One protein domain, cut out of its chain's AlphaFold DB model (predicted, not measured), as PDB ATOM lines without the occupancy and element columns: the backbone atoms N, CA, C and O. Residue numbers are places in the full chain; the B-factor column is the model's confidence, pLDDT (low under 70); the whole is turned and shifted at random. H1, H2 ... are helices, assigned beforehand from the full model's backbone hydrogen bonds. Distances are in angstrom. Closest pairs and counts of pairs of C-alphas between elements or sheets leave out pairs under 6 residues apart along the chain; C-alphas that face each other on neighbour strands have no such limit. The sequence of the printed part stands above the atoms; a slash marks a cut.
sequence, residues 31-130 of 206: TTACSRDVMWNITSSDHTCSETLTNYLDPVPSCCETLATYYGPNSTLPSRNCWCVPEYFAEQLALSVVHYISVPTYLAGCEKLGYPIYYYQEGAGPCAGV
ATOM      1  N   THR A  31     258.442 159.327 330.495       79.62
ATOM      2  CA  THR A  31     257.658 160.519 330.865       79.62
ATOM      3  C   THR A  31     256.729 160.260 332.045       79.62
ATOM      4  O   THR A  31     256.504 161.145 332.868       79.62
ATOM      5  N   THR A  32     256.225 159.031 332.173       81.00
ATOM      6  CA  THR A  32     255.396 158.626 333.312       81.00
ATOM      7  C   THR A  32     256.219 157.979 334.422       81.00
ATOM      8  O   THR A  32     255.930 158.188 335.603       81.00
ATOM      9  N   ALA A  33     257.266 157.225 334.071       81.75
ATOM     10  CA  ALA A  33     258.084 156.499 335.037       81.75
ATOM     11  C   ALA A  33     259.113 157.379 335.767       81.75
ATOM     12  O   ALA A  33     259.410 157.136 336.940       81.75
ATOM     13  N   CYS A  34     259.651 158.401 335.100       85.00
ATOM     14  CA  CYS A  34     260.701 159.270 335.622       85.00
ATOM     15  C   CYS A  34     260.120 160.629 335.999       85.00
ATOM     16  O   CYS A  34     260.274 161.616 335.288       85.00
ATOM     17  N   SER A  35     259.447 160.678 337.148       84.25
ATOM     18  CA  SER A  35     258.938 161.924 337.718       84.25
ATOM     19  C   SER A  35     259.315 162.051 339.186       84.25
ATOM     20  O   SER A  35     259.537 161.063 339.894       84.25
ATOM     21  N   ARG A  36     259.368 163.294 339.668       78.62
ATOM     22  CA  ARG A  36     259.619 163.579 341.083       78.62
ATOM     23  C   ARG A  36     258.584 162.916 341.991       78.62
ATOM     24  O   ARG A  36     258.941 162.437 343.061       78.62
ATOM     25  N   ASP A  37     257.322 162.879 341.576       78.56
ATOM     26  CA  ASP A  37     256.252 162.303 342.391       78.56
ATOM     27  C   ASP A  37     256.409 160.781 342.514       78.56
ATOM     28  O   ASP A  37     256.209 160.229 343.597       78.56
ATOM     29  N   VAL A  38     256.860 160.108 341.448       81.81
ATOM     30  CA  VAL A  38     257.228 158.683 341.494       81.81
ATOM     31  C   VAL A  38     258.429 158.464 342.415       81.81
ATOM     32  O   VAL A  38     258.384 157.568 343.256       81.81
ATOM     33  N   MET A  39     259.458 159.315 342.336       82.81
ATOM     34  CA  MET A  39     260.609 159.253 343.243       82.81
ATOM     35  C   MET A  39     260.212 159.420 344.699       82.81
ATOM     36  O   MET A  39     260.584 158.596 345.527       82.81
ATOM     37  N   TRP A  40     259.420 160.443 345.003       81.06
ATOM     38  CA  TRP A  40     258.922 160.671 346.349       81.06
ATOM     39  C   TRP A  40     258.083 159.492 346.843       81.06
ATOM     40  O   TRP A  40     258.239 159.057 347.979       81.06
ATOM     41  N   ASN A  41     257.215 158.929 346.006       81.19
ATOM     42  CA  ASN A  41     256.412 157.770 346.385       81.19
ATOM     43  C   ASN A  41     257.287 156.548 346.722       81.19
ATOM     44  O   ASN A  41     257.029 155.853 347.700       81.19
ATOM     45  N   ILE A  42     258.356 156.327 345.955       79.88
ATOM     46  CA  ILE A  42     259.315 155.243 346.190       79.88
ATOM     47  C   ILE A  42     260.090 155.474 347.491       79.88
ATOM     48  O   ILE A  42     260.140 154.595 348.354       79.88
ATOM     49  N   THR A  43     260.673 156.660 347.663       79.19
ATOM     50  CA  THR A  43     261.599 156.936 348.769       79.19
ATOM     51  C   THR A  43     260.896 157.281 350.074       79.19
ATOM     52  O   THR A  43     261.460 157.031 351.130       79.19
ATOM     53  N   SER A  44     259.654 157.775 350.041       79.56
ATOM     54  CA  SER A  44     258.865 158.071 351.251       79.56
ATOM     55  C   SER A  44     258.478 156.827 352.051       79.56
ATOM     56  O   SER A  44     258.154 156.939 353.234       79.56
ATOM     57  N   SER A  45     258.527 155.645 351.431       72.94
ATOM     58  CA  SER A  45     258.288 154.376 352.122       72.94
ATOM     59  C   SER A  45     259.425 153.995 353.085       72.94
ATOM     60  O   SER A  45     259.171 153.328 354.089       72.94
ATOM     61  N   ASP A  46     260.645 154.484 352.840       78.38
ATOM     62  CA  ASP A  46     261.794 154.377 353.740       78.38
ATOM     63  C   ASP A  46     262.073 155.751 354.361       78.38
ATOM     64  O   ASP A  46     262.625 156.650 353.723       78.38
ATOM     65  N   HIS A  47     261.718 155.908 355.641       74.50
ATOM     66  CA  HIS A  47     261.926 157.155 356.384       74.50
ATOM     67  C   HIS A  47     263.373 157.656 356.288       74.50
ATOM     68  O   HIS A  47     263.600 158.854 356.137       74.50
ATOM     69  N   THR A  48     264.346 156.745 356.337       80.12
ATOM     70  CA  THR A  48     265.767 157.092 356.290       80.12
ATOM     71  C   THR A  48     266.131 157.616 354.911       80.12
ATOM     72  O   THR A  48     266.814 158.625 354.799       80.12
ATOM     73  N   CYS A  49     265.632 156.972 353.854       79.88
ATOM     74  CA  CYS A  49     265.922 157.392 352.490       79.88
ATOM     75  C   CYS A  49     265.242 158.709 352.126       79.88
ATOM     76  O   CYS A  49     265.864 159.582 351.523       79.88
ATOM     77  N   SER A  50     263.992 158.897 352.552       79.50
ATOM     78  CA  SER A  50     263.311 160.183 352.434       79.50
ATOM     79  C   SER A  50     264.078 161.282 353.166       79.50
ATOM     80  O   SER A  50     264.212 162.378 352.631       79.50
ATOM     81  N   GLU A  51     264.589 161.016 354.368       77.38
ATOM     82  CA  GLU A  51     265.321 162.001 355.161       77.38
ATOM     83  C   GLU A  51     266.674 162.352 354.535       77.38
ATOM     84  O   GLU A  51     266.957 163.533 354.336       77.38
ATOM     85  N   THR A  52     267.496 161.362 354.180       78.94
ATOM     86  CA  THR A  52     268.847 161.613 353.659       78.94
ATOM     87  C   THR A  52     268.830 162.174 352.245       78.94
ATOM     88  O   THR A  52     269.635 163.051 351.945       78.94
ATOM     89  N   LEU A  53     267.897 161.738 351.391       75.88
ATOM     90  CA  LEU A  53     267.795 162.224 350.015       75.88
ATOM     91  C   LEU A  53     267.173 163.626 349.939       75.88
ATOM     92  O   LEU A  53     267.608 164.435 349.128       75.88
ATOM     93  N   THR A  54     266.190 163.940 350.793       70.69
ATOM     94  CA  THR A  54     265.512 165.254 350.784       70.69
ATOM     95  C   THR A  54     266.309 166.322 351.519       70.69
ATOM     96  O   THR A  54     266.304 167.482 351.118       70.69
ATOM     97  N   ASN A  55     267.005 165.944 352.595       69.38
ATOM     98  CA  ASN A  55     267.886 166.861 353.319       69.38
ATOM     99  C   ASN A  55     269.321 166.847 352.779       69.38
ATOM    100  O   ASN A  55     270.153 167.605 353.275       69.38
ATOM    101  N   TYR A  56     269.597 166.018 351.766       66.38
ATOM    102  CA  TYR A  56     270.901 165.878 351.122       66.38
ATOM    103  C   TYR A  56     272.027 165.671 352.147       66.38
ATOM    104  O   TYR A  56     273.004 166.418 352.195       66.38
ATOM    105  N   LEU A  57     271.832 164.666 353.003       72.38
ATOM    106  CA  LEU A  57     272.802 164.188 353.990       72.38
ATOM    107  C   LEU A  57     273.705 163.114 353.371       72.38
ATOM    108  O   LEU A  57     273.503 162.709 352.225       72.38
ATOM    109  N   ASP A  58     274.703 162.647 354.120       79.44
ATOM    110  CA  ASP A  58     275.577 161.575 353.646       79.44
ATOM    111  C   ASP A  58     274.772 160.317 353.260       79.44
ATOM    112  O   ASP A  58     273.806 159.954 353.945       79.44
ATOM    113  N   PRO A  59     275.155 159.630 352.169       83.81
ATOM    114  CA  PRO A  59     274.455 158.442 351.713       83.81
ATOM    115  C   PRO A  59     274.598 157.306 352.723       83.81
ATOM    116  O   PRO A  59     275.697 156.959 353.160       83.81
ATOM    117  N   VAL A  60     273.465 156.693 353.055       87.19
ATOM    118  CA  VAL A  60     273.388 155.544 353.960       87.19
ATOM    119  C   VAL A  60     273.059 154.264 353.186       87.19
ATOM    120  O   VAL A  60     272.304 154.328 352.209       87.19
ATOM    121  N   PRO A  61     273.560 153.090 353.621       87.25
ATOM    122  CA  PRO A  61     273.373 151.833 352.893       87.25
ATOM    123  C   PRO A  61     271.913 151.497 352.568       87.25
ATOM    124  O   PRO A  61     271.625 151.133 351.435       87.25
ATOM    125  N   SER A  62     270.979 151.694 353.509       86.31
ATOM    126  CA  SER A  62     269.556 151.372 353.308       86.31
ATOM    127  C   SER A  62     268.904 152.204 352.197       86.31
ATOM    128  O   SER A  62     268.150 151.684 351.371       86.31
ATOM    129  N   CYS A  63     269.240 153.495 352.118       88.19
ATOM    130  CA  CYS A  63     268.738 154.349 351.049       88.19
ATOM    131  C   CYS A  63     269.401 154.022 349.711       88.19
ATOM    132  O   CYS A  63     268.723 153.981 348.689       88.19
ATOM    133  N   CYS A  64     270.706 153.742 349.699       89.62
ATOM    134  CA  CYS A  64     271.402 153.340 348.480       89.62
ATOM    135  C   CYS A  64     270.884 152.006 347.923       89.62
ATOM    136  O   CYS A  64     270.730 151.875 346.712       89.62
ATOM    137  N   GLU A  65     270.539 151.050 348.789       89.25
ATOM    138  CA  GLU A  65     269.881 149.796 348.409       89.25
ATOM    139  C   GLU A  65     268.504 150.036 347.791       89.25
ATOM    140  O   GLU A  65     268.194 149.497 346.725       89.25
ATOM    141  N   THR A  66     267.700 150.898 348.415       88.75
ATOM    142  CA  THR A  66     266.404 151.313 347.869       88.75
ATOM    143  C   THR A  66     266.596 151.947 346.493       88.75
ATOM    144  O   THR A  66     266.020 151.495 345.507       88.75
ATOM    145  N   LEU A  67     267.476 152.938 346.365       89.88
ATOM    146  CA  LEU A  67     267.720 153.593 345.083       89.88
ATOM    147  C   LEU A  67     268.249 152.622 344.020       89.88
ATOM    148  O   LEU A  67     267.798 152.684 342.880       89.88
ATOM    149  N   ALA A  68     269.130 151.682 344.364       89.12
ATOM    150  CA  ALA A  68     269.602 150.661 343.429       89.12
ATOM    151  C   ALA A  68     268.487 149.692 343.002       89.12
ATOM    152  O   ALA A  68     268.428 149.295 341.838       89.12
ATOM    153  N   THR A  69     267.565 149.358 343.906       89.06
ATOM    154  CA  THR A  69     266.420 148.479 343.619       89.06
ATOM    155  C   THR A  69     265.456 149.109 342.615       89.06
ATOM    156  O   THR A  69     264.949 148.419 341.730       89.06
ATOM    157  N   TYR A  70     265.216 150.418 342.716       88.62
ATOM    158  CA  TYR A  70     264.250 151.129 341.869       88.62
ATOM    159  C   TYR A  70     264.861 151.773 340.627       88.62
ATOM    160  O   TYR A  70     264.213 151.820 339.583       88.62
ATOM    161  N   TYR A  71     266.092 152.263 340.728       89.75
ATOM    162  CA  TYR A  71     266.738 153.071 339.696       89.75
ATOM    163  C   TYR A  71     268.044 152.482 339.176       89.75
ATOM    164  O   TYR A  71     268.559 152.972 338.172       89.75
ATOM    165  N   GLY A  72     268.594 151.467 339.842       87.44
ATOM    166  CA  GLY A  72     269.842 150.842 339.430       87.44
ATOM    167  C   GLY A  72     269.713 150.076 338.109       87.44
ATOM    168  O   GLY A  72     268.605 149.759 337.665       87.44
ATOM    169  N   PRO A  73     270.848 149.704 337.498       84.06
ATOM    170  CA  PRO A  73     270.883 149.070 336.179       84.06
ATOM    171  C   PRO A  73     270.184 147.716 336.117       84.06
ATOM    172  O   PRO A  73     269.638 147.350 335.079       84.06
ATOM    173  N   ASN A  74     270.163 147.000 337.239       85.12
ATOM    174  CA  ASN A  74     269.558 145.677 337.354       85.12
ATOM    175  C   ASN A  74     268.092 145.730 337.815       85.12
ATOM    176  O   ASN A  74     267.504 144.687 338.097       85.12
ATOM    177  N   SER A  75     267.495 146.922 337.930       85.44
ATOM    178  CA  SER A  75     266.107 147.059 338.367       85.44
ATOM    179  C   SER A  75     265.133 146.494 337.328       85.44
ATOM    180  O   SER A  75     265.236 146.752 336.129       85.44
ATOM    181  N   THR A  76     264.130 145.746 337.772       83.31
ATOM    182  CA  THR A  76     263.035 145.276 336.908       83.31
ATOM    183  C   THR A  76     261.865 146.258 336.858       83.31
ATOM    184  O   THR A  76     260.878 145.999 336.171       83.31
ATOM    185  N   LEU A  77     261.959 147.374 337.582       85.50
ATOM    186  CA  LEU A  77     260.876 148.334 337.725       85.50
ATOM    187  C   LEU A  77     260.856 149.350 336.575       85.50
ATOM    188  O   LEU A  77     261.895 149.613 335.965       85.50
ATOM    189  N   PRO A  78     259.693 149.973 336.298       84.31
ATOM    190  CA  PRO A  78     259.584 151.011 335.274       84.31
ATOM    191  C   PRO A  78     260.515 152.202 335.518       84.31
ATOM    192  O   PRO A  78     260.938 152.841 334.569       84.31
ATOM    193  N   SER A  79     260.870 152.484 336.774       84.56
ATOM    194  CA  SER A  79     261.776 153.571 337.164       84.56
ATOM    195  C   SER A  79     263.263 153.288 336.899       84.56
ATOM    196  O   SER A  79     264.112 154.132 337.201       84.56
ATOM    197  N   ARG A  80     263.607 152.106 336.370       88.19
ATOM    198  CA  ARG A  80     264.991 151.706 336.092       88.19
ATOM    199  C   ARG A  80     265.713 152.800 335.294       88.19
ATOM    200  O   ARG A  80     265.217 153.250 334.269       88.19
ATOM    201  N   ASN A  81     266.924 153.169 335.712       89.19
ATOM    202  CA  ASN A  81     267.798 154.106 334.999       89.19
ATOM    203  C   ASN A  81     267.184 155.492 334.722       89.19
ATOM    204  O   ASN A  81     267.692 156.212 333.865       89.19
ATOM    205  N   CYS A  82     266.146 155.923 335.453       89.75
ATOM    206  CA  CYS A  82     265.595 157.274 335.278       89.75
ATOM    207  C   CYS A  82     266.638 158.380 335.480       89.75
ATOM    208  O   CYS A  82     266.566 159.413 334.827       89.75
ATOM    209  N   TRP A  83     267.657 158.157 336.315       90.50
ATOM    210  CA  TRP A  83     268.774 159.093 336.480       90.50
ATOM    211  C   TRP A  83     269.622 159.279 335.210       90.50
ATOM    212  O   TRP A  83     270.343 160.269 335.127       90.50
ATOM    213  N   CYS A  84     269.542 158.375 334.226       89.19
ATOM    214  CA  CYS A  84     270.150 158.550 332.904       89.19
ATOM    215  C   CYS A  84     269.315 159.441 331.965       89.19
ATOM    216  O   CYS A  84     269.821 159.823 330.911       89.19
ATOM    217  N   VAL A  85     268.058 159.764 332.302       88.81
ATOM    218  CA  VAL A  85     267.201 160.642 331.490       88.81
ATOM    219  C   VAL A  85     267.623 162.099 331.728       88.81
ATOM    220  O   VAL A  85     267.537 162.560 332.870       88.81
ATOM    221  N   PRO A  86     268.056 162.849 330.692       85.69
ATOM    222  CA  PRO A  86     268.624 164.187 330.870       85.69
ATOM    223  C   PRO A  86     267.660 165.175 331.537       85.69
ATOM    224  O   PRO A  86     268.060 165.906 332.440       85.69
ATOM    225  N   GLU A  87     266.390 165.171 331.121       84.56
ATOM    226  CA  GLU A  87     265.340 166.058 331.646       84.56
ATOM    227  C   GLU A  87     265.100 165.807 333.138       84.56
ATOM    228  O   GLU A  87     265.208 166.720 333.955       84.56
ATOM    229  N   TYR A  88     264.888 164.542 333.507       86.31
ATOM    230  CA  TYR A  88     264.704 164.131 334.896       86.31
ATOM    231  C   TYR A  88     265.931 164.460 335.757       86.31
ATOM    232  O   TYR A  88     265.802 164.988 336.860       86.31
ATOM    233  N   PHE A  89     267.140 164.187 335.258       86.94
ATOM    234  CA  PHE A  89     268.366 164.498 335.986       86.94
ATOM    235  C   PHE A  89     268.544 166.008 336.195       86.94
ATOM    236  O   PHE A  89     268.909 166.434 337.292       86.94
ATOM    237  N   ALA A  90     268.243 166.822 335.179       84.88
ATOM    238  CA  ALA A  90     268.316 168.276 335.261       84.88
ATOM    239  C   ALA A  90     267.334 168.852 336.294       84.88
ATOM    240  O   ALA A  90     267.720 169.728 337.071       84.88
ATOM    241  N   GLU A  91     266.101 168.335 336.361       82.88
ATOM    242  CA  GLU A  91     265.122 168.726 337.385       82.88
ATOM    243  C   GLU A  91     265.634 168.453 338.807       82.88
ATOM    244  O   GLU A  91     265.563 169.320 339.682       82.88
ATOM    245  N   GLN A  92     266.202 167.267 339.039       81.94
ATOM    246  CA  GLN A  92     266.740 166.889 340.350       81.94
ATOM    247  C   GLN A  92     267.998 167.691 340.711       81.94
ATOM    248  O   GLN A  92     268.195 168.074 341.868       81.94
ATOM    249  N   LEU A  93     268.838 167.997 339.718       80.62
ATOM    250  CA  LEU A  93     270.021 168.829 339.905       80.62
ATOM    251  C   LEU A  93     269.636 170.264 340.287       80.62
ATOM    252  O   LEU A  93     270.228 170.813 341.215       80.62
ATOM    253  N   ALA A  94     268.625 170.847 339.633       77.94
ATOM    254  CA  ALA A  94     268.139 172.196 339.927       77.94
ATOM    255  C   ALA A  94     267.645 172.338 341.377       77.94
ATOM    256  O   ALA A  94     267.883 173.365 342.011       77.94
ATOM    257  N   LEU A  95     267.022 171.291 341.927       68.81
ATOM    258  CA  LEU A  95     266.624 171.247 343.336       68.81
ATOM    259  C   LEU A  95     267.836 171.160 344.269       68.81
ATOM    260  O   LEU A  95     267.874 171.833 345.296       68.81
ATOM    261  N   SER A  96     268.867 170.402 343.887       65.50
ATOM    262  CA  SER A  96     270.060 170.212 344.721       65.50
ATOM    263  C   SER A  96     270.895 171.477 344.948       65.50
ATOM    264  O   SER A  96     271.614 171.549 345.939       65.50
ATOM    265  N   VAL A  97     270.763 172.507 344.097       58.88
ATOM    266  CA  VAL A  97     271.452 173.808 344.262       58.88
ATOM    267  C   VAL A  97     271.035 174.523 345.559       58.88
ATOM    268  O   VAL A  97     271.759 175.380 346.060       58.88
ATOM    269  N   VAL A  98     269.886 174.157 346.133       59.31
ATOM    270  CA  VAL A  98     269.362 174.733 347.379       59.31
ATOM    271  C   VAL A  98     269.917 174.023 348.632       59.31
ATOM    272  O   VAL A  98     269.725 174.511 349.745       59.31
ATOM    273  N   HIS A  99     270.635 172.901 348.488       58.56
ATOM    274  CA  HIS A  99     270.933 171.979 349.592       58.56
ATOM    275  C   HIS A  99     272.426 171.608 349.741       58.56
ATOM    276  O   HIS A  99     273.264 171.965 348.918       58.56
ATOM    277  N   TYR A 100     272.772 170.927 350.845       59.75
ATOM    278  CA  TYR A 100     274.155 170.732 351.318       59.75
ATOM    279  C   TYR A 100     275.011 169.766 350.477       59.75
ATOM    280  O   TYR A 100     276.224 169.963 350.387       59.75
ATOM    281  N   ILE A 101     274.416 168.738 349.861       64.38
ATOM    282  CA  ILE A 101     275.112 167.754 349.015       64.38
ATOM    283  C   ILE A 101     274.410 167.681 347.658       64.38
ATOM    284  O   ILE A 101     273.190 167.585 347.577       64.38
ATOM    285  N   SER A 102     275.175 167.712 346.567       77.38
ATOM    286  CA  SER A 102     274.598 167.586 345.226       77.38
ATOM    287  C   SER A 102     274.134 166.149 344.948       77.38
ATOM    288  O   SER A 102     274.760 165.193 345.413       77.38
ATOM    289  N   VAL A 103     273.085 165.976 344.133       83.38
ATOM    290  CA  VAL A 103     272.632 164.644 343.673       83.38
ATOM    291  C   VAL A 103     273.789 163.799 343.107       83.38
ATOM    292  O   VAL A 103     273.941 162.661 343.555       83.38
ATOM    293  N   PRO A 104     274.656 164.313 342.203       85.50
ATOM    294  CA  PRO A 104     275.809 163.552 341.719       85.50
ATOM    295  C   PRO A 104     276.716 163.037 342.843       85.50
ATOM    296  O   PRO A 104     277.161 161.891 342.813       85.50
ATOM    297  N   THR A 105     276.983 163.872 343.853       85.19
ATOM    298  CA  THR A 105     277.826 163.500 344.997       85.19
ATOM    299  C   THR A 105     277.182 162.394 345.830       85.19
ATOM    300  O   THR A 105     277.872 161.454 346.226       85.19
ATOM    301  N   TYR A 106     275.869 162.473 346.053       86.19
ATOM    302  CA  TYR A 106     275.116 161.456 346.784       86.19
ATOM    303  C   TYR A 106     275.154 160.101 346.061       86.19
ATOM    304  O   TYR A 106     275.505 159.081 346.658       86.19
ATOM    305  N   LEU A 107     274.883 160.092 344.751       88.62
ATOM    306  CA  LEU A 107     274.907 158.876 343.930       88.62
ATOM    307  C   LEU A 107     276.312 158.261 343.846       88.62
ATOM    308  O   LEU A 107     276.459 157.046 343.983       88.62
ATOM    309  N   ALA A 108     277.356 159.086 343.720       86.81
ATOM    310  CA  ALA A 108     278.743 158.621 343.771       86.81
ATOM    311  C   ALA A 108     279.105 157.997 345.132       86.81
ATOM    312  O   ALA A 108     279.928 157.084 345.207       86.81
ATOM    313  N   GLY A 109     278.507 158.472 346.227       86.56
ATOM    314  CA  GLY A 109     278.664 157.844 347.536       86.56
ATOM    315  C   GLY A 109     277.962 156.486 347.630       86.56
ATOM    316  O   GLY A 109     278.550 155.550 348.165       86.56
ATOM    317  N   CYS A 110     276.776 156.330 347.036       87.62
ATOM    318  CA  CYS A 110     276.118 155.023 346.932       87.62
ATOM    319  C   CYS A 110     276.936 154.007 346.122       87.62
ATOM    320  O   CYS A 110     277.047 152.849 346.527       87.62
ATOM    321  N   GLU A 111     277.586 154.442 345.039       88.31
ATOM    322  CA  GLU A 111     278.489 153.587 344.264       88.31
ATOM    323  C   GLU A 111     279.663 153.082 345.118       88.31
ATOM    324  O   GLU A 111     279.969 151.889 345.111       88.31
ATOM    325  N   LYS A 112     280.265 153.953 345.942       87.50
ATOM    326  CA  LYS A 112     281.325 153.561 346.893       87.50
ATOM    327  C   LYS A 112     280.852 152.556 347.945       87.50
ATOM    328  O   LYS A 112     281.667 151.791 348.453       87.50
ATOM    329  N   LEU A 113     279.561 152.558 348.272       87.25
ATOM    330  CA  LEU A 113     278.934 151.604 349.189       87.25
ATOM    331  C   LEU A 113     278.554 150.275 348.511       87.25
ATOM    332  O   LEU A 113     278.035 149.387 349.182       87.25
ATOM    333  N   GLY A 114     278.825 150.112 347.210       87.88
ATOM    334  CA  GLY A 114     278.527 148.891 346.457       87.88
ATOM    335  C   GLY A 114     277.150 148.878 345.790       87.88
ATOM    336  O   GLY A 114     276.722 147.833 345.307       87.88
ATOM    337  N   TYR A 115     276.471 150.026 345.730       89.00
ATOM    338  CA  TYR A 115     275.159 150.184 345.103       89.00
ATOM    339  C   TYR A 115     275.298 151.027 343.828       89.00
ATOM    340  O   TYR A 115     275.163 152.253 343.885       89.00
ATOM    341  N   PRO A 116     275.617 150.414 342.670       86.94
ATOM    342  CA  PRO A 116     275.823 151.157 341.435       86.94
ATOM    343  C   PRO A 116     274.501 151.766 340.958       86.94
ATOM    344  O   PRO A 116     273.541 151.052 340.665       86.94
ATOM    345  N   ILE A 117     274.463 153.093 340.860       89.06
ATOM    346  CA  ILE A 117     273.332 153.849 340.318       89.06
ATOM    347  C   ILE A 117     273.879 154.722 339.197       89.06
ATOM    348  O   ILE A 117     274.675 155.630 339.431       89.06
ATOM    349  N   TYR A 118     273.476 154.421 337.968       89.06
ATOM    350  CA  TYR A 118     273.923 155.161 336.795       89.06
ATOM    351  C   TYR A 118     273.137 156.455 336.664       89.06
ATOM    352  O   TYR A 118     271.919 156.449 336.805       89.06
ATOM    353  N   TYR A 119     273.832 157.555 336.392       87.88
ATOM    354  CA  TYR A 119     273.224 158.867 336.213       87.88
ATOM    355  C   TYR A 119     273.829 159.606 335.029       87.88
ATOM    356  O   TYR A 119     274.946 159.317 334.594       87.88
ATOM    357  N   TYR A 120     273.059 160.549 334.494       87.12
ATOM    358  CA  TYR A 120     273.417 161.287 333.300       87.12
ATOM    359  C   TYR A 120     274.703 162.092 333.514       87.12
ATOM    360  O   TYR A 120     274.791 162.956 334.389       87.12
ATOM    361  N   GLN A 121     275.699 161.806 332.681       81.31
ATOM    362  CA  GLN A 121     276.909 162.599 332.523       81.31
ATOM    363  C   GLN A 121     277.093 162.856 331.033       81.31
ATOM    364  O   GLN A 121     277.098 161.929 330.221       81.31
ATOM    365  N   GLU A 122     277.219 164.124 330.660       76.56
ATOM    366  CA  GLU A 122     277.364 164.492 329.259       76.56
ATOM    367  C   GLU A 122     278.652 163.882 328.679       76.56
ATOM    368  O   GLU A 122     279.755 164.135 329.161       76.56
ATOM    369  N   GLY A 123     278.502 163.034 327.655       69.50
ATOM    370  CA  GLY A 123     279.623 162.428 326.930       69.50
ATOM    371  C   GLY A 123     280.454 161.400 327.711       69.50
ATOM    372  O   GLY A 123     281.486 160.968 327.199       69.50
ATOM    373  N   ALA A 124     280.034 160.990 328.913       73.75
ATOM    374  CA  ALA A 124     280.796 160.083 329.766       73.75
ATOM    375  C   ALA A 124     279.909 159.078 330.517       73.75
ATOM    376  O   ALA A 124     278.715 159.286 330.727       73.75
ATOM    377  N   GLY A 125     280.526 157.977 330.944       78.50
ATOM    378  CA  GLY A 125     279.892 156.991 331.811       78.50
ATOM    379  C   GLY A 125     278.861 156.081 331.124       78.50
ATOM    380  O   GLY A 125     278.725 156.073 329.902       78.50
ATOM    381  N   PRO A 126     278.140 155.272 331.915       79.25
ATOM    382  CA  PRO A 126     277.216 154.252 331.415       79.25
ATOM    383  C   PRO A 126     275.943 154.827 330.770       79.25
ATOM    384  O   PRO A 126     275.306 154.154 329.968       79.25
ATOM    385  N   CYS A 127     275.589 156.085 331.051       82.69
ATOM    386  CA  CYS A 127     274.497 156.779 330.358       82.69
ATOM    387  C   CYS A 127     274.959 157.479 329.056       82.69
ATOM    388  O   CYS A 127     274.163 158.173 328.417       82.69
ATOM    389  N   ALA A 128     276.230 157.334 328.648       67.12
ATOM    390  CA  ALA A 128     276.740 157.917 327.409       67.12
ATOM    391  C   ALA A 128     276.038 157.292 326.193       67.12
ATOM    392  O   ALA A 128     276.039 156.077 326.013       67.12
ATOM    393  N   GLY A 129     275.426 158.126 325.351       60.31
ATOM    394  CA  GLY A 129     274.620 157.684 324.203       60.31
ATOM    395  C   GLY A 129     273.122 157.933 324.368       60.31
ATOM    396  O   GLY A 129     272.400 157.941 323.370       60.31
ATOM    397  N   VAL A 130     272.664 158.255 325.583       64.19
ATOM    398  CA  VAL A 130     271.358 158.890 325.786       64.19
ATOM    399  C   VAL A 130     271.464 160.327 325.280       64.19
ATOM    400  O   VAL A 130     271.837 161.256 325.996       64.19
TER     401      VAL A 130
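This is residues 31 to 130 of the 206 residues of an uncharacterized protein of Auxenochlorella protothecoides (UniProt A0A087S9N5). Four short, crossed helices, H1, H3, H5 and H4, make a loose, nearly closed ring, with H2 across one end of it. Two long stretches without a named element, residues 72 to 85 and residues 113 to 130, complete the body; of these, residues 82 to 85 and 118 to 130 lie towards the end opposite H2. The printed part has 100 residues with five named helices, in the order H1, H2, H3, H4, H5, and no named strand. The class is all helix, though under half of the residues, 48 of 100, are in named elements. The whole is compact and rounded, with a radius of gyration of the C-alphas of 12.2 A and spans of 34 by 29 by 26 A.

H1, residues 36 to 43, and H2, residues 47 to 54, touch only at the corner by their tight link, and only just, with 3 pairs of C-alphas within 8 A; the closest are those of Thr 43 and Ser 50, 5.2 A apart. H3, residues 61 to 71, is the hub, touching three other helices. H1 touches H3 at a steep tilt of 47 degrees, opposite ways, with the C-alphas of Thr 43 and Thr 66 closest at 7.5 A. H2 touches H3 with 8 pairs of C-alphas within 8 A, the closest being those of Cys 49 and Cys 63, 4.4 A apart; their lines are only just about perpendicular, at 73 degrees. H4, residues 86 to 96, is apart from H3. H1 and H4 are close but not clearly touching, with the C-alphas of Arg 36 and Gln 92 closest at 7.9 A. H5, residues 103 to 112, only just touches H4, with 3 pairs of C-alphas within 8 A; the closest are those of Leu 93 and Val 103, 6.2 A apart, and the lines are about perpendicular, at 81 degrees. H5 also only just touches H3, again with 3 pairs, the C-alphas of Cys 64 and Cys 110 being closest at 5.2 A. H1 and H5 are apart. In H1, H2, H3, H4 and H5 every O i to N i+4 pair is within hydrogen-bond range.

H1 begins at C-alpha 36, (259.619, 163.579, 341.083), and is 10.4 A from first to last C-alpha; H2 is 10.5 A. H3 is 14.8 A long, beginning at C-alpha 61, (273.373, 151.833, 352.893). H4 is 15.2 A and H5 14.4 A, and H5 ends at C-alpha 112, (281.325, 153.561, 346.893).

The C-alphas farthest apart, those of His 47 and Gly 123, are 34.8 A apart. The printed part has no cut. The link from H3 to H4, residues 72 to 85, is long, and residues 113 to 130 follow H5 without a named element. The mean pLDDT of the printed part is 81.2; residues 55 to 56, 95 to 101, 123 and 128 to 130 are under 70.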